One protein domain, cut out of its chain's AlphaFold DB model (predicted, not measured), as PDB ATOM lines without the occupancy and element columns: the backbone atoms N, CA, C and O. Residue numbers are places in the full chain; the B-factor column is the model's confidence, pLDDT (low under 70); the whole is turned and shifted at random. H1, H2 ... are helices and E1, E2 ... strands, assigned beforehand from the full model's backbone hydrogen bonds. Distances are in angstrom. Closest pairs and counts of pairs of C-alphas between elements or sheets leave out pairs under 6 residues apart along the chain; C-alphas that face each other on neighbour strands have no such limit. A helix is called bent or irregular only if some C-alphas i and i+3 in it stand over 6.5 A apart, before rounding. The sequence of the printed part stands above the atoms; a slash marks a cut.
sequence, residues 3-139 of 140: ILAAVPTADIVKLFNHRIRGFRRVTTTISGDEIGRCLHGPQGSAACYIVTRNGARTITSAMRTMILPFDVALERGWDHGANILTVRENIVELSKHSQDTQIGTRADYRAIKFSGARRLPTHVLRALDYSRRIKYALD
ATOM      1  N   ILE A   3     -41.682 -25.186  14.238       89.81
ATOM      2  CA  ILE A   3     -40.357 -25.821  14.324       89.81
ATOM      3  C   ILE A   3     -40.469 -27.336  14.559       89.81
ATOM      4  O   ILE A   3     -39.954 -28.102  13.755       89.81
ATOM      5  N   LEU A   4     -41.214 -27.787  15.578       92.69
ATOM      6  CA  LEU A   4     -41.371 -29.227  15.850       92.69
ATOM      7  C   LEU A   4     -42.097 -29.987  14.727       92.69
ATOM      8  O   LEU A   4     -41.857 -31.173  14.547       92.69
ATOM      9  N   ALA A   5     -42.948 -29.312  13.947       92.88
ATOM     10  CA  ALA A   5     -43.606 -29.932  12.797       92.88
ATOM     11  C   ALA A   5     -42.615 -30.229  11.655       92.88
ATOM     12  O   ALA A   5     -42.799 -31.201  10.933       92.88
ATOM     13  N   ALA A   6     -41.560 -29.418  11.507       94.25
ATOM     14  CA  ALA A   6     -40.500 -29.654  10.526       94.25
ATOM     15  C   ALA A   6     -39.507 -30.741  10.973       94.25
ATOM     16  O   ALA A   6     -38.857 -31.358  10.133       94.25
ATOM     17  N   VAL A   7     -39.387 -30.978  12.284       95.00
ATOM     18  CA  VAL A   7     -38.473 -31.967  12.876       95.00
ATOM     19  C   VAL A   7     -39.187 -32.839  13.918       95.00
ATOM     20  O   VAL A   7     -38.890 -32.753  15.109       95.00
ATOM     21  N   PRO A   8     -40.126 -33.710  13.501       93.94
ATOM     22  CA  PRO A   8     -40.929 -34.513  14.432       93.94
ATOM     23  C   PRO A   8     -40.098 -35.512  15.248       93.94
ATOM     24  O   PRO A   8     -40.536 -35.963  16.302       93.94
ATOM     25  N   THR A   9     -38.896 -35.851  14.778       94.06
ATOM     26  CA  THR A   9     -37.950 -36.740  15.462       94.06
ATOM     27  C   THR A   9     -37.044 -36.017  16.458       94.06
ATOM     28  O   THR A   9     -36.237 -36.672  17.118       94.06
ATOM     29  N   ALA A  10     -37.109 -34.685  16.548       96.56
ATOM     30  CA  ALA A  10     -36.279 -33.927  17.472       96.56
ATOM     31  C   ALA A  10     -36.784 -34.076  18.909       96.56
ATOM     32  O   ALA A  10     -37.964 -33.884  19.201       96.56
ATOM     33  N   ASP A  11     -35.860 -34.338  19.824       97.31
ATOM     34  CA  ASP A  11     -36.124 -34.278  21.256       97.31
ATOM     35  C   ASP A  11     -35.990 -32.847  21.773       97.31
ATOM     36  O   ASP A  11     -36.762 -32.406  22.629       97.31
ATOM     37  N   ILE A  12     -35.000 -32.117  21.249       97.12
ATOM     38  CA  ILE A  12     -34.677 -30.750  21.654       97.12
ATOM     39  C   ILE A  12     -34.291 -29.942  20.421       97.12
ATOM     40  O   ILE A  12     -33.511 -30.402  19.586       97.12
ATOM     41  N   VAL A  13     -34.784 -28.708  20.336       97.00
ATOM     42  CA  VAL A  13     -34.332 -27.735  19.336       97.00
ATOM     43  C   VAL A  13     -33.850 -26.477  20.044       97.00
ATOM     44  O   VAL A  13     -34.652 -25.759  20.644       97.00
ATOM     45  N   LYS A  14     -32.546 -26.191  19.975       96.81
ATOM     46  CA  LYS A  14     -31.989 -24.916  20.443       96.81
ATOM     47  C   LYS A  14     -32.428 -23.794  19.511       96.81
ATOM     48  O   LYS A  14     -32.266 -23.906  18.296       96.81
ATOM     49  N   LEU A  15     -32.957 -22.721  20.095       96.31
ATOM     50  CA  LEU A  15     -33.443 -21.532  19.385       96.31
ATOM     51  C   LEU A  15     -32.495 -20.336  19.512       96.31
ATOM     52  O   LEU A  15     -32.667 -19.334  18.819       96.31
ATOM     53  N   PHE A  16     -31.518 -20.442  20.410       95.56
ATOM     54  CA  PHE A  16     -30.500 -19.433  20.635       95.56
ATOM     55  C   PHE A  16     -29.128 -20.066  20.859       95.56
ATOM     56  O   PHE A  16     -28.982 -21.006  21.647       95.56
ATOM     57  N   ASN A  17     -28.112 -19.508  20.206       95.06
ATOM     58  CA  ASN A  17     -26.721 -19.922  20.298       95.06
ATOM     59  C   ASN A  17     -25.790 -18.714  20.176       95.06
ATOM     60  O   ASN A  17     -26.031 -17.806  19.382       95.06
ATOM     61  N   HIS A  18     -24.662 -18.743  20.887       92.75
ATOM     62  CA  HIS A  18     -23.607 -17.741  20.687       92.75
ATOM     63  C   HIS A  18     -22.700 -18.069  19.502       92.75
ATOM     64  O   HIS A  18     -22.028 -17.191  18.965       92.75
ATOM     65  N   ARG A  19     -22.592 -19.355  19.144       94.38
ATOM     66  CA  ARG A  19     -21.656 -19.838  18.129       94.38
ATOM     67  C   ARG A  19     -22.329 -20.880  17.251       94.38
ATOM     68  O   ARG A  19     -22.833 -21.881  17.750       94.38
ATOM     69  N   ILE A  20     -22.232 -20.678  15.944       96.19
ATOM     70  CA  ILE A  20     -22.644 -21.632  14.915       96.19
ATOM     71  C   ILE A  20     -21.441 -21.860  14.004       96.19
ATOM     72  O   ILE A  20     -20.945 -20.933  13.365       96.19
ATOM     73  N   ARG A  21     -20.901 -23.082  13.992       96.38
ATOM     74  CA  ARG A  21     -19.701 -23.434  13.217       96.38
ATOM     75  C   ARG A  21     -19.843 -24.844  12.654       96.38
ATOM     76  O   ARG A  21     -20.154 -25.779  13.388       96.38
ATOM     77  N   GLY A  22     -19.605 -24.989  11.350       96.12
ATOM     78  CA  GLY A  22     -19.805 -26.259  10.648       96.12
ATOM     79  C   GLY A  22     -21.267 -26.712  10.684       96.12
ATOM     80  O   GLY A  22     -21.543 -27.863  11.004       96.12
ATOM     81  N   PHE A  23     -22.208 -25.791  10.457       97.38
ATOM     82  CA  PHE A  23     -23.637 -26.101  10.466       97.38
ATOM     83  C   PHE A  23     -24.007 -26.993   9.279       97.38
ATOM     84  O   PHE A  23     -23.793 -26.621   8.123       97.38
ATOM     85  N   ARG A  24     -24.597 -28.147   9.578       96.94
ATOM     86  CA  ARG A  24     -25.196 -29.065   8.616       96.94
ATOM     87  C   ARG A  24     -26.706 -28.980   8.740       96.94
ATOM     88  O   ARG A  24     -27.264 -29.360   9.768       96.94
ATOM     89  N   ARG A  25     -27.344 -28.475   7.688       97.19
ATOM     90  CA  ARG A  25     -28.799 -28.395   7.597       97.19
ATOM     91  C   ARG A  25     -29.402 -29.798   7.496       97.19
ATOM     92  O   ARG A  25     -28.930 -30.610   6.709       97.19
ATOM     93  N   VAL A  26     -30.460 -30.021   8.267       96.44
ATOM     94  CA  VAL A  26     -31.349 -31.190   8.209       96.44
ATOM     95  C   VAL A  26     -32.589 -30.837   7.395       96.44
ATOM     96  O   VAL A  26     -32.963 -31.549   6.472       96.44
ATOM     97  N   THR A  27     -33.221 -29.706   7.715       96.31
ATOM     98  CA  THR A  27     -34.466 -29.264   7.080       96.31
ATOM     99  C   THR A  27     -34.611 -27.747   7.167       96.31
ATOM    100  O   THR A  27     -33.800 -27.068   7.804       96.31
ATOM    101  N   THR A  28     -35.653 -27.223   6.535       96.81
ATOM    102  CA  THR A  28     -36.059 -25.821   6.618       96.81
ATOM    103  C   THR A  28     -37.542 -25.769   6.968       96.81
ATOM    104  O   THR A  28     -38.341 -26.517   6.403       96.81
ATOM    105  N   THR A  29     -37.930 -24.917   7.916       94.88
ATOM    106  CA  THR A  29     -39.348 -24.714   8.242       94.88
ATOM    107  C   THR A  29     -40.064 -23.988   7.098       94.88
ATOM    108  O   THR A  29     -39.442 -23.333   6.265       94.88
ATOM    109  N   ILE A  30     -41.400 -24.014   7.087       92.38
ATOM    110  CA  ILE A  30     -42.195 -23.199   6.147       92.38
ATOM    111  C   ILE A  30     -41.981 -21.686   6.328       92.38
ATOM    112  O   ILE A  30     -42.303 -20.905   5.441       92.38
ATOM    113  N   SER A  31     -41.462 -21.275   7.486       91.62
ATOM    114  CA  SER A  31     -41.117 -19.886   7.790       91.62
ATOM    115  C   SER A  31     -39.690 -19.528   7.356       91.62
ATOM    116  O   SER A  31     -39.296 -18.379   7.504       91.62
ATOM    117  N   GLY A  32     -38.934 -20.481   6.796       94.38
ATOM    118  CA  GLY A  32     -37.569 -20.274   6.311       94.38
ATOM    119  C   GLY A  32     -36.470 -20.587   7.330       94.38
ATOM    120  O   GLY A  32     -35.297 -20.447   6.999       94.38
ATOM    121  N   ASP A  33     -36.806 -21.053   8.537       95.31
ATOM    122  CA  ASP A  33     -35.804 -21.343   9.566       95.31
ATOM    123  C   ASP A  33     -35.036 -22.622   9.211       95.31
ATOM    124  O   ASP A  33     -35.610 -23.714   9.160       95.31
ATOM    125  N   GLU A  34     -33.729 -22.513   8.980       97.44
ATOM    126  CA  GLU A  34     -32.874 -23.683   8.788       97.44
ATOM    127  C   GLU A  34     -32.611 -24.372  10.130       97.44
ATOM    128  O   GLU A  34     -32.099 -23.760  11.070       97.44
ATOM    129  N   ILE A  35     -32.902 -25.671  10.200       97.44
ATOM    130  CA  ILE A  35     -32.679 -26.503  11.383       97.44
ATOM    131  C   ILE A  35     -31.631 -27.559  11.048       97.44
ATOM    132  O   ILE A  35     -31.653 -28.157   9.970       97.44
ATOM    133  N   GLY A  36     -30.702 -27.797  11.966       97.12
ATOM    134  CA  GLY A  36     -29.601 -28.719  11.743       97.12
ATOM    135  C   GLY A  36     -28.761 -29.018  12.976       97.12
ATOM    136  O   GLY A  36     -29.202 -28.827  14.108       97.12
ATOM    137  N   ARG A  37     -27.532 -29.488  12.755       96.81
ATOM    138  CA  ARG A  37     -26.520 -29.693  13.804       96.81
ATOM    139  C   ARG A  37     -25.228 -28.973  13.445       96.81
ATOM    140  O   ARG A  37     -24.894 -28.820  12.272       96.81
ATOM    141  N   CYS A  38     -24.465 -28.557  14.449       96.25
ATOM    142  CA  CYS A  38     -23.117 -28.030  14.250       96.25
ATOM    143  C   CYS A  38     -22.067 -29.125  14.457       96.25
ATOM    144  O   CYS A  38     -22.071 -29.808  15.479       96.25
ATOM    145  N   LEU A  39     -21.120 -29.235  13.522       95.81
ATOM    146  CA  LEU A  39     -19.944 -30.104  13.659       95.81
ATOM    147  C   LEU A  39     -19.036 -29.655  14.809       95.81
ATOM    148  O   LEU A  39     -18.376 -30.473  15.448       95.81
ATOM    149  N   HIS A  40     -18.999 -28.348  15.078       94.38
ATOM    150  CA  HIS A  40     -18.133 -27.755  16.087       94.38
ATOM    151  C   HIS A  40     -18.948 -27.142  17.224       94.38
ATOM    152  O   HIS A  40     -20.062 -26.658  17.036       94.38
ATOM    153  N   GLY A  41     -18.353 -27.109  18.411       88.00
ATOM    154  CA  GLY A  41     -18.922 -26.414  19.555       88.00
ATOM    155  C   GLY A  41     -18.040 -26.523  20.800       88.00
ATOM    156  O   GLY A  41     -16.842 -26.800  20.670       88.00
ATOM    157  N   PRO A  42     -18.602 -26.297  22.002       91.62
ATOM    158  CA  PRO A  42     -20.018 -26.025  22.272       91.62
ATOM    159  C   PRO A  42     -20.531 -24.737  21.616       91.62
ATOM    160  O   PRO A  42     -19.771 -23.775  21.441       91.62
ATOM    161  N   GLN A  43     -21.807 -24.740  21.234       93.62
ATOM    162  CA  GLN A  43     -22.498 -23.577  20.664       93.62
ATOM    163  C   GLN A  43     -22.737 -22.515  21.745       93.62
ATOM    164  O   GLN A  43     -22.713 -21.311  21.467       93.62
ATOM    165  N   GLY A  44     -22.864 -22.984  22.989       88.69
ATOM    166  CA  GLY A  44     -23.025 -22.180  24.187       88.69
ATOM    167  C   GLY A  44     -24.462 -21.714  24.361       88.69
ATOM    168  O   GLY A  44     -25.248 -21.698  23.410       88.69
ATOM    169  N   SER A  45     -24.765 -21.284  25.583       87.12
ATOM    170  CA  SER A  45     -26.086 -20.828  26.020       87.12
ATOM    171  C   SER A  45     -27.146 -21.927  26.073       87.12
ATOM    172  O   SER A  45     -27.278 -22.767  25.183       87.12
ATOM    173  N   ALA A  46     -27.950 -21.860  27.129       90.44
ATOM    174  CA  ALA A  46     -29.212 -22.573  27.275       90.44
ATOM    175  C   ALA A  46     -30.376 -21.571  27.415       90.44
ATOM    176  O   ALA A  46     -31.364 -21.858  28.077       90.44
ATOM    177  N   ALA A  47     -30.247 -20.374  26.827       92.25
ATOM    178  CA  ALA A  47     -31.224 -19.296  26.990       92.25
ATOM    179  C   ALA A  47     -32.596 -19.630  26.391       92.25
ATOM    180  O   ALA A  47     -33.617 -19.235  26.944       92.25
ATOM    181  N   CYS A  48     -32.633 -20.339  25.257       95.38
ATOM    182  CA  CYS A  48     -33.890 -20.683  24.605       95.38
ATOM    183  C   CYS A  48     -33.791 -21.999  23.831       95.38
ATOM    184  O   CYS A  48     -32.942 -22.169  22.949       95.38
ATOM    185  N   TYR A  49     -34.681 -22.931  24.160       95.50
ATOM    186  CA  TYR A  49     -34.830 -24.214  23.488       95.50
ATOM    187  C   TYR A  49     -36.271 -24.707  23.618       95.50
ATOM    188  O   TYR A  49     -36.965 -24.407  24.588       95.50
ATOM    189  N   ILE A  50     -36.712 -25.487  22.636       96.00
ATOM    190  CA  ILE A  50     -37.936 -26.283  22.723       96.00
ATOM    191  C   ILE A  50     -37.524 -27.685  23.146       96.00
ATOM    192  O   ILE A  50     -36.579 -28.236  22.586       96.00
ATOM    193  N   VAL A  51     -38.245 -28.268  24.097       96.81
ATOM    194  CA  VAL A  51     -38.037 -29.644  24.548       96.81
ATOM    195  C   VAL A  51     -39.343 -30.416  24.409       96.81
ATOM    196  O   VAL A  51     -40.399 -29.959  24.853       96.81
ATOM    197  N   THR A  52     -39.299 -31.577  23.759       97.19
ATOM    198  CA  THR A  52     -40.453 -32.479  23.712       97.19
ATOM    199  C   THR A  52     -40.591 -33.215  25.041       97.19
ATOM    200  O   THR A  52     -39.651 -33.307  25.830       97.19
ATOM    201  N   ARG A  53     -41.763 -33.804  25.309       96.38
ATOM    202  CA  ARG A  53     -41.951 -34.633  26.512       96.38
ATOM    203  C   ARG A  53     -40.934 -35.783  26.585       96.38
ATOM    204  O   ARG A  53     -40.493 -36.125  27.679       96.38
ATOM    205  N   ASN A  54     -40.581 -36.370  25.440       95.75
ATOM    206  CA  ASN A  54     -39.571 -37.423  25.369       95.75
ATOM    207  C   ASN A  54     -38.178 -36.873  25.696       95.75
ATOM    208  O   ASN A  54     -37.530 -37.371  26.613       95.75
ATOM    209  N   GLY A  55     -37.785 -35.772  25.047       96.88
ATOM    210  CA  GLY A  55     -36.522 -35.092  25.323       96.88
ATOM    211  C   GLY A  55     -36.357 -34.709  26.790       96.88
ATOM    212  O   GLY A  55     -35.307 -34.973  27.369       96.88
ATOM    213  N   ALA A  56     -37.415 -34.186  27.419       96.81
ATOM    214  CA  ALA A  56     -37.433 -33.853  28.842       96.81
ATOM    215  C   ALA A  56     -37.147 -35.081  29.720       96.81
ATOM    216  O   ALA A  56     -36.295 -35.022  30.601       96.81
ATOM    217  N   ARG A  57     -37.808 -36.218  29.461       97.06
ATOM    218  CA  ARG A  57     -37.564 -37.466  30.204       97.06
ATOM    219  C   ARG A  57     -36.115 -37.931  30.073       97.06
ATOM    220  O   ARG A  57     -35.497 -38.258  31.086       97.06
ATOM    221  N   THR A  58     -35.575 -37.912  28.856       96.25
ATOM    222  CA  THR A  58     -34.192 -38.317  28.577       96.25
ATOM    223  C   THR A  58     -33.195 -37.443  29.334       96.25
ATOM    224  O   THR A  58     -32.371 -37.967  30.085       96.25
ATOM    225  N   ILE A  59     -33.295 -36.113  29.217       94.81
ATOM    226  CA  ILE A  59     -32.326 -35.207  29.855       94.81
ATOM    227  C   ILE A  59     -32.476 -35.152  31.373       94.81
ATOM    228  O   ILE A  59     -31.466 -35.107  32.066       94.81
ATOM    229  N   THR A  60     -33.691 -35.206  31.928       94.56
ATOM    230  CA  THR A  60     -33.872 -35.198  33.390       94.56
ATOM    231  C   THR A  60     -33.292 -36.458  34.029       94.56
ATOM    232  O   THR A  60     -32.734 -36.382  35.122       94.56
ATOM    233  N   SER A  61     -33.374 -37.604  33.346       94.19
ATOM    234  CA  SER A  61     -32.730 -38.836  33.805       94.19
ATOM    235  C   SER A  61     -31.207 -38.767  33.661       94.19
ATOM    236  O   SER A  61     -30.487 -39.065  34.610       94.19
ATOM    237  N   ALA A  62     -30.708 -38.367  32.487       93.94
ATOM    238  CA  ALA A  62     -29.281 -38.425  32.169       93.94
ATOM    239  C   ALA A  62     -28.451 -37.317  32.840       93.94
ATOM    240  O   ALA A  62     -27.319 -37.553  33.249       93.94
ATOM    241  N   MET A  63     -29.013 -36.117  32.990       93.62
ATOM    242  CA  MET A  63     -28.336 -34.944  33.557       93.62
ATOM    243  C   MET A  63     -28.704 -34.705  35.027       93.62
ATOM    244  O   MET A  63     -28.490 -33.609  35.546       93.62
ATOM    245  N   ARG A  64     -29.253 -35.719  35.718       93.62
ATOM    246  CA  ARG A  64     -29.642 -35.621  37.136       93.62
ATOM    247  C   ARG A  64     -28.471 -35.208  38.027       93.62
ATOM    248  O   ARG A  64     -28.652 -34.430  38.959       93.62
ATOM    249  N   THR A  65     -27.280 -35.725  37.734       93.19
ATOM    250  CA  THR A  65     -26.034 -35.317  38.384       93.19
ATOM    251  C   THR A  65     -25.251 -34.418  37.437       93.19
ATOM    252  O   THR A  65     -24.869 -34.825  36.342       93.19
ATOM    253  N   MET A  66     -24.999 -33.181  37.863       89.06
ATOM    254  CA  MET A  66     -24.297 -32.194  37.049       89.06
ATOM    255  C   MET A  66     -22.782 -32.434  37.089       89.06
ATOM    256  O   MET A  66     -22.114 -32.074  38.053       89.06
ATOM    257  N   ILE A  67     -22.241 -33.047  36.033       91.75
ATOM    258  CA  ILE A  67     -20.793 -33.303  35.864       91.75
ATOM    259  C   ILE A  67     -20.138 -32.242  34.959       91.75
ATOM    260  O   ILE A  67     -18.933 -32.003  35.013       91.75
ATOM    261  N   LEU A  68     -20.940 -31.584  34.123       92.31
ATOM    262  CA  LEU A  68     -20.526 -30.553  33.175       92.31
ATOM    263  C   LEU A  68     -21.426 -29.319  33.329       92.31
ATOM    264  O   LEU A  68     -22.549 -29.456  33.821       92.31
ATOM    265  N   PRO A  69     -20.983 -28.131  32.871       91.94
ATOM    266  CA  PRO A  69     -21.868 -26.980  32.730       91.94
ATOM    267  C   PRO A  69     -23.125 -27.355  31.944       91.94
ATOM    268  O   PRO A  69     -23.042 -28.104  30.971       91.94
ATOM    269  N   PHE A  70     -24.281 -26.847  32.375       92.31
ATOM    270  CA  PHE A  70     -25.580 -27.298  31.875       92.31
ATOM    271  C   PHE A  70     -25.719 -27.186  30.351       92.31
ATOM    272  O   PHE A  70     -26.190 -28.123  29.723       92.31
ATOM    273  N   ASP A  71     -25.282 -26.081  29.745       92.50
ATOM    274  CA  ASP A  71     -25.340 -25.871  28.294       92.50
ATOM    275  C   ASP A  71     -24.453 -26.864  27.530       92.50
ATOM    276  O   ASP A  71     -24.863 -27.423  26.512       92.50
ATOM    277  N   VAL A  72     -23.258 -27.144  28.054       94.00
ATOM    278  CA  VAL A  72     -22.361 -28.160  27.500       94.00
ATOM    279  C   VAL A  72     -22.973 -29.545  27.643       94.00
ATOM    280  O   VAL A  72     -22.942 -30.286  26.673       94.00
ATOM    281  N   ALA A  73     -23.508 -29.896  28.813       94.88
ATOM    282  CA  ALA A  73     -24.151 -31.184  29.064       94.88
ATOM    283  C   ALA A  73     -25.361 -31.395  28.148       94.88
ATOM    284  O   ALA A  73     -25.467 -32.437  27.509       94.88
ATOM    285  N   LEU A  74     -26.205 -30.365  28.039       94.81
ATOM    286  CA  LEU A  74     -27.384 -30.352  27.191       94.81
ATOM    287  C   LEU A  74     -27.006 -30.616  25.742       94.81
ATOM    288  O   LEU A  74     -27.662 -31.415  25.121       94.81
ATOM    289  N   GLU A  75     -25.954 -30.009  25.191       94.75
ATOM    290  CA  GLU A  75     -25.578 -30.199  23.778       94.75
ATOM    291  C   GLU A  75     -25.030 -31.599  23.433       94.75
ATOM    292  O   GLU A  75     -24.801 -31.895  22.254       94.75
ATOM    293  N   ARG A  76     -24.790 -32.468  24.421       94.81
ATOM    294  CA  ARG A  76     -24.153 -33.780  24.229       94.81
ATOM    295  C   ARG A  76     -25.164 -34.870  23.901       94.81
ATOM    296  O   ARG A  76     -25.220 -35.895  24.576       94.81
ATOM    297  N   GLY A  77     -25.876 -34.713  22.787       95.12
ATOM    298  CA  GLY A  77     -26.799 -35.741  22.288       95.12
ATOM    299  C   GLY A  77     -26.174 -37.141  22.188       95.12
ATOM    300  O   GLY A  77     -26.841 -38.133  22.448       95.12
ATOM    301  N   TRP A  78     -24.865 -37.233  21.922       95.81
ATOM    302  CA  TRP A  78     -24.113 -38.497  21.884       95.81
ATOM    303  C   TRP A  78     -23.873 -39.166  23.241       95.81
ATOM    304  O   TRP A  78     -23.457 -40.319  23.281       95.81
ATOM    305  N   ASP A  79     -24.040 -38.435  24.336       95.38
ATOM    306  CA  ASP A  79     -23.759 -38.884  25.700       95.38
ATOM    307  C   ASP A  79     -25.028 -39.432  26.362       95.38
ATOM    308  O   ASP A  79     -24.996 -40.489  26.983       95.38
ATOM    309  N   HIS A  80     -26.162 -38.758  26.147       94.56
ATOM    310  CA  HIS A  80     -27.460 -39.133  26.719       94.56
ATOM    311  C   HIS A  80     -28.470 -39.679  25.692       94.56
ATOM    312  O   HIS A  80     -29.583 -40.043  26.060       94.56
ATOM    313  N   GLY A  81     -28.123 -39.711  24.405       95.00
ATOM    314  CA  GLY A  81     -28.930 -40.316  23.341       95.00
ATOM    315  C   GLY A  81     -30.128 -39.496  22.850       95.00
ATOM    316  O   GLY A  81     -30.937 -40.033  22.102       95.00
ATOM    317  N   ALA A  82     -30.271 -38.222  23.240       96.25
ATOM    318  CA  ALA A  82     -31.380 -37.401  22.739       96.25
ATOM    319  C   ALA A  82     -31.029 -36.768  21.389       96.25
ATOM    320  O   ALA A  82     -29.899 -36.314  21.186       96.25
ATOM    321  N   ASN A  83     -32.015 -36.672  20.499       96.94
ATOM    322  CA  ASN A  83     -31.880 -35.989  19.222       96.94
ATOM    323  C   ASN A  83     -31.993 -34.469  19.397       96.94
ATOM    324  O   ASN A  83     -33.079 -33.888  19.445       96.94
ATOM    325  N   ILE A  84     -30.835 -33.831  19.466       96.75
ATOM    326  CA  ILE A  84     -30.687 -32.386  19.590       96.75
ATOM    327  C   ILE A  84     -30.388 -31.766  18.239       96.75
ATOM    328  O   ILE A  84     -29.416 -32.139  17.571       96.75
ATOM    329  N   LEU A  85     -31.197 -30.769  17.901       97.00
ATOM    330  CA  LEU A  85     -31.034 -29.899  16.752       97.00
ATOM    331  C   LEU A  85     -30.907 -28.442  17.198       97.00
ATOM    332  O   LEU A  85     -31.184 -28.070  18.339       97.00
ATOM    333  N   THR A  86     -30.484 -27.600  16.272       96.81
ATOM    334  CA  THR A  86     -30.356 -26.163  16.455       96.81
ATOM    335  C   THR A  86     -30.864 -25.440  15.221       96.81
ATOM    336  O   THR A  86     -30.706 -25.925  14.101       96.81
ATOM    337  N   VAL A  87     -31.425 -24.256  15.416       97.00
ATOM    338  CA  VAL A  87     -31.600 -23.294  14.325       97.00
ATOM    339  C   VAL A  87     -30.237 -22.749  13.880       97.00
ATOM    340  O   VAL A  87     -29.303 -22.697  14.696       97.00
ATOM    341  N   ARG A  88     -30.096 -22.385  12.599       97.00
ATOM    342  CA  ARG A  88     -28.909 -21.663  12.104       97.00
ATOM    343  C   ARG A  88     -28.897 -20.232  12.629       97.00
ATOM    344  O   ARG A  88     -27.904 -19.818  13.214       97.00
ATOM    345  N   GLU A  89     -29.998 -19.520  12.418       96.44
ATOM    346  CA  GLU A  89     -30.186 -18.141  12.862       96.44
ATOM    347  C   GLU A  89     -31.024 -18.125  14.139       96.44
ATOM    348  O   GLU A  89     -31.996 -18.871  14.262       96.44
ATOM    349  N   ASN A  90     -30.624 -17.308  15.114       95.69
ATOM    350  CA  ASN A  90     -31.300 -17.252  16.407       95.69
ATOM    351  C   ASN A  90     -32.717 -16.683  16.256       95.69
ATOM    352  O   ASN A  90     -32.910 -15.643  15.639       95.69
ATOM    353  N   ILE A  91     -33.693 -17.343  16.881       93.94
ATOM    354  CA  ILE A  91     -35.106 -16.924  16.841       93.94
ATOM    355  C   ILE A  91     -35.404 -15.844  17.885       93.94
ATOM    356  O   ILE A  91     -36.379 -15.107  17.772       93.94
ATOM    357  N   VAL A  92     -34.581 -15.772  18.931       90.75
ATOM    358  CA  VAL A  92     -34.713 -14.790  20.006       90.75
ATOM    359  C   VAL A  92     -33.449 -13.954  20.111       90.75
ATOM    360  O   VAL A  92     -32.341 -14.446  19.894       90.75
ATOM    361  N   GLU A  93     -33.616 -12.698  20.501       90.19
ATOM    362  CA  GLU A  93     -32.516 -11.802  20.832       90.19
ATOM    363  C   GLU A  93     -32.384 -11.681  22.351       90.19
ATOM    364  O   GLU A  93     -33.367 -11.764  23.092       90.19
ATOM    365  N   LEU A  94     -31.153 -11.505  22.831       89.00
ATOM    366  CA  LEU A  94     -30.912 -11.233  24.245       89.00
ATOM    367  C   LEU A  94     -31.083  -9.738  24.538       89.00
ATOM    368  O   LEU A  94     -30.938  -8.892  23.659       89.00
ATOM    369  N   SER A  95     -31.338  -9.399  25.803       88.75
ATOM    370  CA  SER A  95     -31.397  -8.003  26.239       88.75
ATOM    371  C   SER A  95     -30.045  -7.295  26.075       88.75
ATOM    372  O   SER A  95     -28.988  -7.930  26.013       88.75
ATOM    373  N   LYS A  96     -30.055  -5.955  26.067       86.25
ATOM    374  CA  LYS A  96     -28.830  -5.136  25.977       86.25
ATOM    375  C   LYS A  96     -27.819  -5.453  27.091       86.25
ATOM    376  O   LYS A  96     -26.624  -5.487  26.830       86.25
ATOM    377  N   HIS A  97     -28.309  -5.783  28.287       84.62
ATOM    378  CA  HIS A  97     -27.492  -6.171  29.441       84.62
ATOM    379  C   HIS A  97     -26.851  -7.558  29.323       84.62
ATOM    380  O   HIS A  97     -26.050  -7.939  30.164       84.62
ATOM    381  N   SER A  98     -27.158  -8.335  28.280       81.25
ATOM    382  CA  SER A  98     -26.530  -9.648  28.072       81.25
ATOM    383  C   SER A  98     -25.017  -9.592  27.847       81.25
ATOM    384  O   SER A  98     -24.351 -10.620  27.952       81.25
ATOM    385  N   GLN A  99     -24.480  -8.412  27.530       79.75
ATOM    386  CA  GLN A  99     -23.041  -8.184  27.401       79.75
ATOM    387  C   GLN A  99     -22.374  -7.848  28.744       79.75
ATOM    388  O   GLN A  99     -21.149  -7.927  28.848       79.75
ATOM    389  N   ASP A 100     -23.161  -7.534  29.776       84.62
ATOM    390  CA  ASP A 100     -22.670  -7.232  31.115       84.62
ATOM    391  C   ASP A 100     -22.366  -8.556  31.828       84.62
ATOM    392  O   ASP A 100     -23.250  -9.252  32.328       84.62
ATOM    393  N   THR A 101     -21.091  -8.946  31.830       80.44
ATOM    394  CA  THR A 101     -20.651 -10.225  32.390       80.44
ATOM    395  C   THR A 101     -19.878 -10.039  33.689       80.44
ATOM    396  O   THR A 101     -18.938  -9.253  33.769       80.44
ATOM    397  N   GLN A 102     -20.244 -10.821  34.705       83.19
ATOM    398  CA  GLN A 102     -19.450 -10.995  35.929       83.19
ATOM    399  C   GLN A 102     -18.449 -12.160  35.808       83.19
ATOM    400  O   GLN A 102     -17.760 -12.511  36.764       83.19
ATOM    401  N   ILE A 103     -18.383 -12.799  34.636       82.50
ATOM    402  CA  ILE A 103     -17.486 -13.918  34.353       82.50
ATOM    403  C   ILE A 103     -16.093 -13.368  34.035       82.50
ATOM    404  O   ILE A 103     -15.954 -12.422  33.262       82.50
ATOM    405  N   GLY A 104     -15.062 -13.995  34.609       83.00
ATOM    406  CA  GLY A 104     -13.669 -13.578  34.457       83.00
ATOM    407  C   GLY A 104     -13.193 -13.492  33.004       83.00
ATOM    408  O   GLY A 104     -13.720 -14.122  32.082       83.00
ATOM    409  N   THR A 105     -12.140 -12.716  32.789       87.12
ATOM    410  CA  THR A 105     -11.544 -12.534  31.469       87.12
ATOM    411  C   THR A 105     -10.728 -13.757  31.049       87.12
ATOM    412  O   THR A 105     -10.354 -14.634  31.835       87.12
ATOM    413  N   ARG A 106     -10.358 -13.809  29.765       85.88
ATOM    414  CA  ARG A 106      -9.438 -14.838  29.259       85.88
ATOM    415  C   ARG A 106      -8.089 -14.826  29.992       85.88
ATOM    416  O   ARG A 106      -7.469 -15.887  30.095       85.88
ATOM    417  N   ALA A 107      -7.630 -13.660  30.453       88.19
ATOM    418  CA  ALA A 107      -6.383 -13.523  31.198       88.19
ATOM    419  C   ALA A 107      -6.504 -14.161  32.587       88.19
ATOM    420  O   ALA A 107      -5.674 -15.010  32.919       88.19
ATOM    421  N   ASP A 108      -7.591 -13.867  33.308       90.00
ATOM    422  CA  ASP A 108      -7.887 -14.433  34.633       90.00
ATOM    423  C   ASP A 108      -7.927 -15.961  34.567       90.00
ATOM    424  O   ASP A 108      -7.226 -16.667  35.295       90.00
ATOM    425  N   TYR A 109      -8.641 -16.495  33.574       86.69
ATOM    426  CA  TYR A 109      -8.706 -17.936  33.360       86.69
ATOM    427  C   TYR A 109      -7.388 -18.567  32.940       86.69
ATOM    428  O   TYR A 109      -7.248 -19.778  33.091       86.69
ATOM    429  N   ARG A 110      -6.466 -17.823  32.324       86.38
ATOM    430  CA  ARG A 110      -5.160 -18.352  31.905       86.38
ATOM    431  C   ARG A 110      -4.205 -18.442  33.092       86.38
ATOM    432  O   ARG A 110      -3.441 -19.401  33.130       86.38
ATOM    433  N   ALA A 111      -4.279 -17.499  34.031       89.06
ATOM    434  CA  ALA A 111      -3.410 -17.442  35.205       89.06
ATOM    435  C   ALA A 111      -3.570 -18.664  36.127       89.06
ATOM    436  O   ALA A 111      -2.583 -19.200  36.617       89.06
ATOM    437  N   ILE A 112      -4.795 -19.168  36.293       88.56
ATOM    438  CA  ILE A 112      -5.105 -20.300  37.191       88.56
ATOM    439  C   ILE A 112      -4.925 -21.687  36.551       88.56
ATOM    440  O   ILE A 112      -5.172 -22.727  37.159       88.56
ATOM    441  N   LYS A 113      -4.582 -21.728  35.269       85.25
ATOM    442  CA  LYS A 113      -4.786 -22.895  34.416       85.25
ATOM    443  C   LYS A 113      -3.485 -23.689  34.325       85.25
ATOM    444  O   LYS A 113      -2.531 -23.187  33.737       85.25
ATOM    445  N   PHE A 114      -3.464 -24.942  34.795       86.25
ATOM    446  CA  PHE A 114      -2.281 -25.827  34.737       86.25
ATOM    447  C   PHE A 114      -1.549 -25.735  33.397       86.25
ATOM    448  O   PHE A 114      -2.212 -25.740  32.368       86.25
ATOM    449  N   SER A 115      -0.226 -25.636  33.358       83.25
ATOM    450  CA  SER A 115       0.536 -25.503  32.109       83.25
ATOM    451  C   SER A 115       1.185 -26.825  31.677       83.25
ATOM    452  O   SER A 115       1.304 -27.772  32.458       83.25
ATOM    453  N   GLY A 116       1.582 -26.897  30.402       86.12
ATOM    454  CA  GLY A 116       2.384 -27.996  29.857       86.12
ATOM    455  C   GLY A 116       1.728 -29.377  29.955       86.12
ATOM    456  O   GLY A 116       0.523 -29.533  29.742       86.12
ATOM    457  N   ALA A 117       2.536 -30.386  30.289       89.81
ATOM    458  CA  ALA A 117       2.145 -31.797  30.284       89.81
ATOM    459  C   ALA A 117       0.999 -32.139  31.255       89.81
ATOM    460  O   ALA A 117       0.249 -33.083  31.013       89.81
ATOM    461  N   ARG A 118       0.778 -31.332  32.304       89.12
ATOM    462  CA  ARG A 118      -0.343 -31.523  33.245       89.12
ATOM    463  C   ARG A 118      -1.717 -31.412  32.568       89.12
ATOM    464  O   ARG A 118      -2.706 -31.867  33.128       89.12
ATOM    465  N   ARG A 119      -1.793 -30.841  31.356       90.38
ATOM    466  CA  ARG A 119      -3.022 -30.783  30.546       90.38
ATOM    467  C   ARG A 119      -3.229 -31.959  29.601       90.38
ATOM    468  O   ARG A 119      -4.280 -32.005  28.964       90.38
ATOM    469  N   LEU A 120      -2.279 -32.887  29.472       92.19
ATOM    470  CA  LEU A 120      -2.415 -34.015  28.543       92.19
ATOM    471  C   LEU A 120      -3.730 -34.787  28.749       92.19
ATOM    472  O   LEU A 120      -4.446 -34.954  27.759       92.19
ATOM    473  N   PRO A 121      -4.144 -35.133  29.990       92.62
ATOM    474  CA  PRO A 121      -5.430 -35.798  30.200       92.62
ATOM    475  C   PRO A 121      -6.610 -34.964  29.683       92.62
ATOM    476  O   PRO A 121      -7.490 -35.477  28.999       92.62
ATOM    477  N   THR A 122      -6.600 -33.649  29.924       91.56
ATOM    478  CA  THR A 122      -7.634 -32.735  29.417       91.56
ATOM    479  C   THR A 122      -7.673 -32.700  27.890       91.56
ATOM    480  O   THR A 122      -8.754 -32.683  27.309       91.56
ATOM    481  N   HIS A 123      -6.521 -32.677  27.219       92.88
ATOM    482  CA  HIS A 123      -6.469 -32.660  25.757       92.88
ATOM    483  C   HIS A 123      -6.986 -33.962  25.147       92.88
ATOM    484  O   HIS A 123      -7.774 -33.897  24.204       92.88
ATOM    485  N   VAL A 124      -6.628 -35.115  25.719       95.69
ATOM    486  CA  VAL A 124      -7.147 -36.424  25.289       95.69
ATOM    487  C   VAL A 124      -8.663 -36.481  25.453       95.69
ATOM    488  O   VAL A 124      -9.369 -36.784  24.493       95.69
ATOM    489  N   LEU A 125      -9.184 -36.104  26.626       93.06
ATOM    490  CA  LEU A 125     -10.628 -36.081  26.871       93.06
ATOM    491  C   LEU A 125     -11.359 -35.164  25.885       93.06
ATOM    492  O   LEU A 125     -12.385 -35.552  25.333       93.06
ATOM    493  N   ARG A 126     -10.813 -33.975  25.601       92.75
ATOM    494  CA  ARG A 126     -11.399 -33.046  24.621       92.75
ATOM    495  C   ARG A 126     -11.356 -33.591  23.198       92.75
ATOM    496  O   ARG A 126     -12.309 -33.367  22.463       92.75
ATOM    497  N   ALA A 127     -10.286 -34.281  22.807       96.00
ATOM    498  CA  ALA A 127     -10.176 -34.887  21.484       96.00
ATOM    499  C   ALA A 127     -11.196 -36.021  21.302       96.00
ATOM    500  O   ALA A 127     -11.918 -36.045  20.305       96.00
ATOM    501  N   LEU A 128     -11.318 -36.907  22.298       96.00
ATOM    502  CA  LEU A 128     -12.324 -37.971  22.305       96.00
ATOM    503  C   LEU A 128     -13.734 -37.391  22.252       96.00
ATOM    504  O   LEU A 128     -14.547 -37.806  21.426       96.00
ATOM    505  N   ASP A 129     -14.011 -36.389  23.079       94.88
ATOM    506  CA  ASP A 129     -15.313 -35.741  23.098       94.88
ATOM    507  C   ASP A 129     -15.669 -35.085  21.762       94.88
ATOM    508  O   ASP A 129     -16.770 -35.245  21.237       94.88
ATOM    509  N   TYR A 130     -14.698 -34.395  21.171       95.81
ATOM    510  CA  TYR A 130     -14.848 -33.752  19.879       95.81
ATOM    511  C   TYR A 130     -15.105 -34.766  18.756       95.81
ATOM    512  O   TYR A 130     -15.958 -34.528  17.903       95.81
ATOM    513  N   SER A 131     -14.444 -35.928  18.785       96.69
ATOM    514  CA  SER A 131     -14.701 -37.004  17.819       96.69
ATOM    515  C   SER A 131     -16.130 -37.555  17.925       96.69
ATOM    516  O   SER A 131     -16.798 -37.730  16.904       96.69
ATOM    517  N   ARG A 132     -16.642 -37.747  19.151       96.62
ATOM    518  CA  ARG A 132     -18.025 -38.191  19.398       96.62
ATOM    519  C   ARG A 132     -19.034 -37.159  18.906       96.62
ATOM    520  O   ARG A 132     -19.991 -37.533  18.233       96.62
ATOM    521  N   ARG A 133     -18.775 -35.872  19.159       95.88
ATOM    522  CA  ARG A 133     -19.579 -34.763  18.628       95.88
ATOM    523  C   ARG A 133     -19.628 -34.779  17.105       95.88
ATOM    524  O   ARG A 133     -20.717 -34.682  16.553       95.88
ATOM    525  N   ILE A 134     -18.480 -34.897  16.433       96.94
ATOM    526  CA  ILE A 134     -18.436 -34.939  14.964       96.94
ATOM    527  C   ILE A 134     -19.252 -36.122  14.456       96.94
ATOM    528  O   ILE A 134     -20.111 -35.921  13.605       96.94
ATOM    529  N   LYS A 135     -19.035 -37.327  15.000       96.88
ATOM    530  CA  LYS A 135     -19.799 -38.516  14.602       96.88
ATOM    531  C   LYS A 135     -21.303 -38.277  14.756       96.88
ATOM    532  O   LYS A 135     -22.046 -38.484  13.809       96.88
ATOM    533  N   TYR A 136     -21.728 -37.761  15.903       96.31
ATOM    534  CA  TYR A 136     -23.128 -37.438  16.174       96.31
ATOM    535  C   TYR A 136     -23.696 -36.354  15.245       96.31
ATOM    536  O   TYR A 136     -24.833 -36.443  14.802       96.31
ATOM    537  N   ALA A 137     -22.919 -35.331  14.897       95.19
ATOM    538  CA  ALA A 137     -23.341 -34.316  13.932       95.19
ATOM    539  C   ALA A 137     -23.349 -34.828  12.476       95.19
ATOM    540  O   ALA A 137     -23.967 -34.204  11.610       95.19
ATOM    541  N   LEU A 138     -22.654 -35.932  12.188       94.81
ATOM    542  CA  LEU A 138     -22.663 -36.583  10.879       94.81
ATOM    543  C   LEU A 138     -23.794 -37.604  10.722       94.81
ATOM    544  O   LEU A 138     -24.293 -37.743   9.608       94.81
ATOM    545  N   ASP A 139     -24.199 -38.233  11.825       90.75
ATOM    546  CA  ASP A 139     -25.295 -39.205  11.952       90.75
ATOM    547  C   ASP A 139     -26.666 -38.502  11.992       90.75
ATOM    548  O   ASP A 139     -27.351 -38.448  13.020       90.75
TER     549      ASP A 139
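This is residues 3 to 139 of the 140 residues of the protein "GR25 family glycosyltransferase involved in LPS biosynthesis" of Rhizobium sp. BK312 (UniProt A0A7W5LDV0). A small twisted sheet of five short strands makes the base of a compact body, with the short helices H2, H3 and H4 gathered near it. From this body residues 95 to 128 swing out as a wide free loop, through H5, H6 and the first part of the long helix H7, whose residues 133 to 138 come back beside E3. The printed part has 137 residues, with seven named helices and five named strands in the order H1 E1 E2 E3 E4 H2 H3 H4 E5 H5 H6 H7. The sheet is mixed, in the order E2 E3 E5 E1 E4, and the class is mixed, helices and strands. The whole is compact, with a radius of gyration of the C-alphas of 16.3 A and spans of 50 by 35 by 29 A.

H1, residues 3 to 6, only grazes the sheet. In that sheet E1, residues 12 to 14, and E4, residues 49 to 51, are antiparallel, with N 13 and O 50 2.9 A apart. E2, residues 23 to 28, and E3, residues 34 to 38, form an antiparallel hairpin, with N 24 and O 37 2.8 A apart. E5, residues 84 to 87, is parallel to E1, with N 14 and O 85 2.8 A apart, and antiparallel to E3, with N 36 and O 86 2.8 A apart. H2, residues 53 to 62, only grazes the sheet with residues 53 to 59. H3, residues 70 to 74, is close to H2 but not clearly touching, the closest C-alphas, of Ile 59 and Leu 74, being 7.4 A apart. H4, residues 77 to 80, only just touches H2, with 3 pairs of C-alphas within 8 A, the closest being Ala 62 and His 80 at 5.8 A. H7, residues 116 to 138, touches H4 with residues 132 to 136 alone; the closest C-alphas, of Trp 78 and Tyr 136, are 5.9 A apart. Every O i to N i+4 pair is within hydrogen-bond range in H2, H3 and H6, residues 106 to 111; in H7 16 of 19 are.

H1 begins at C-alpha 3, (-40.357, -25.821, 14.324). E2 is 13.0 A long, E3 12.0 A and H2 14.4 A. H5, residues 96 to 99, is only just irregular, with C-alphas 96 and 99 6.7 A apart. H7 is 32.6 A long, with a kink of 33 degrees near residue 123; it is irregular, with C-alphas 118 and 121 7.3 A apart. It ends at C-alpha 138, (-22.663, -36.583, 10.879).

The C-alphas farthest apart, of Ile 30 and Ala 117, are 51.2 A apart. Without residues 95 to 128, which stand free, the body spans 37 by 30 by 28 A. The printed part has no cut and no long link. The mean pLDDT of the printed part is 93.0, and no printed residue is under 70.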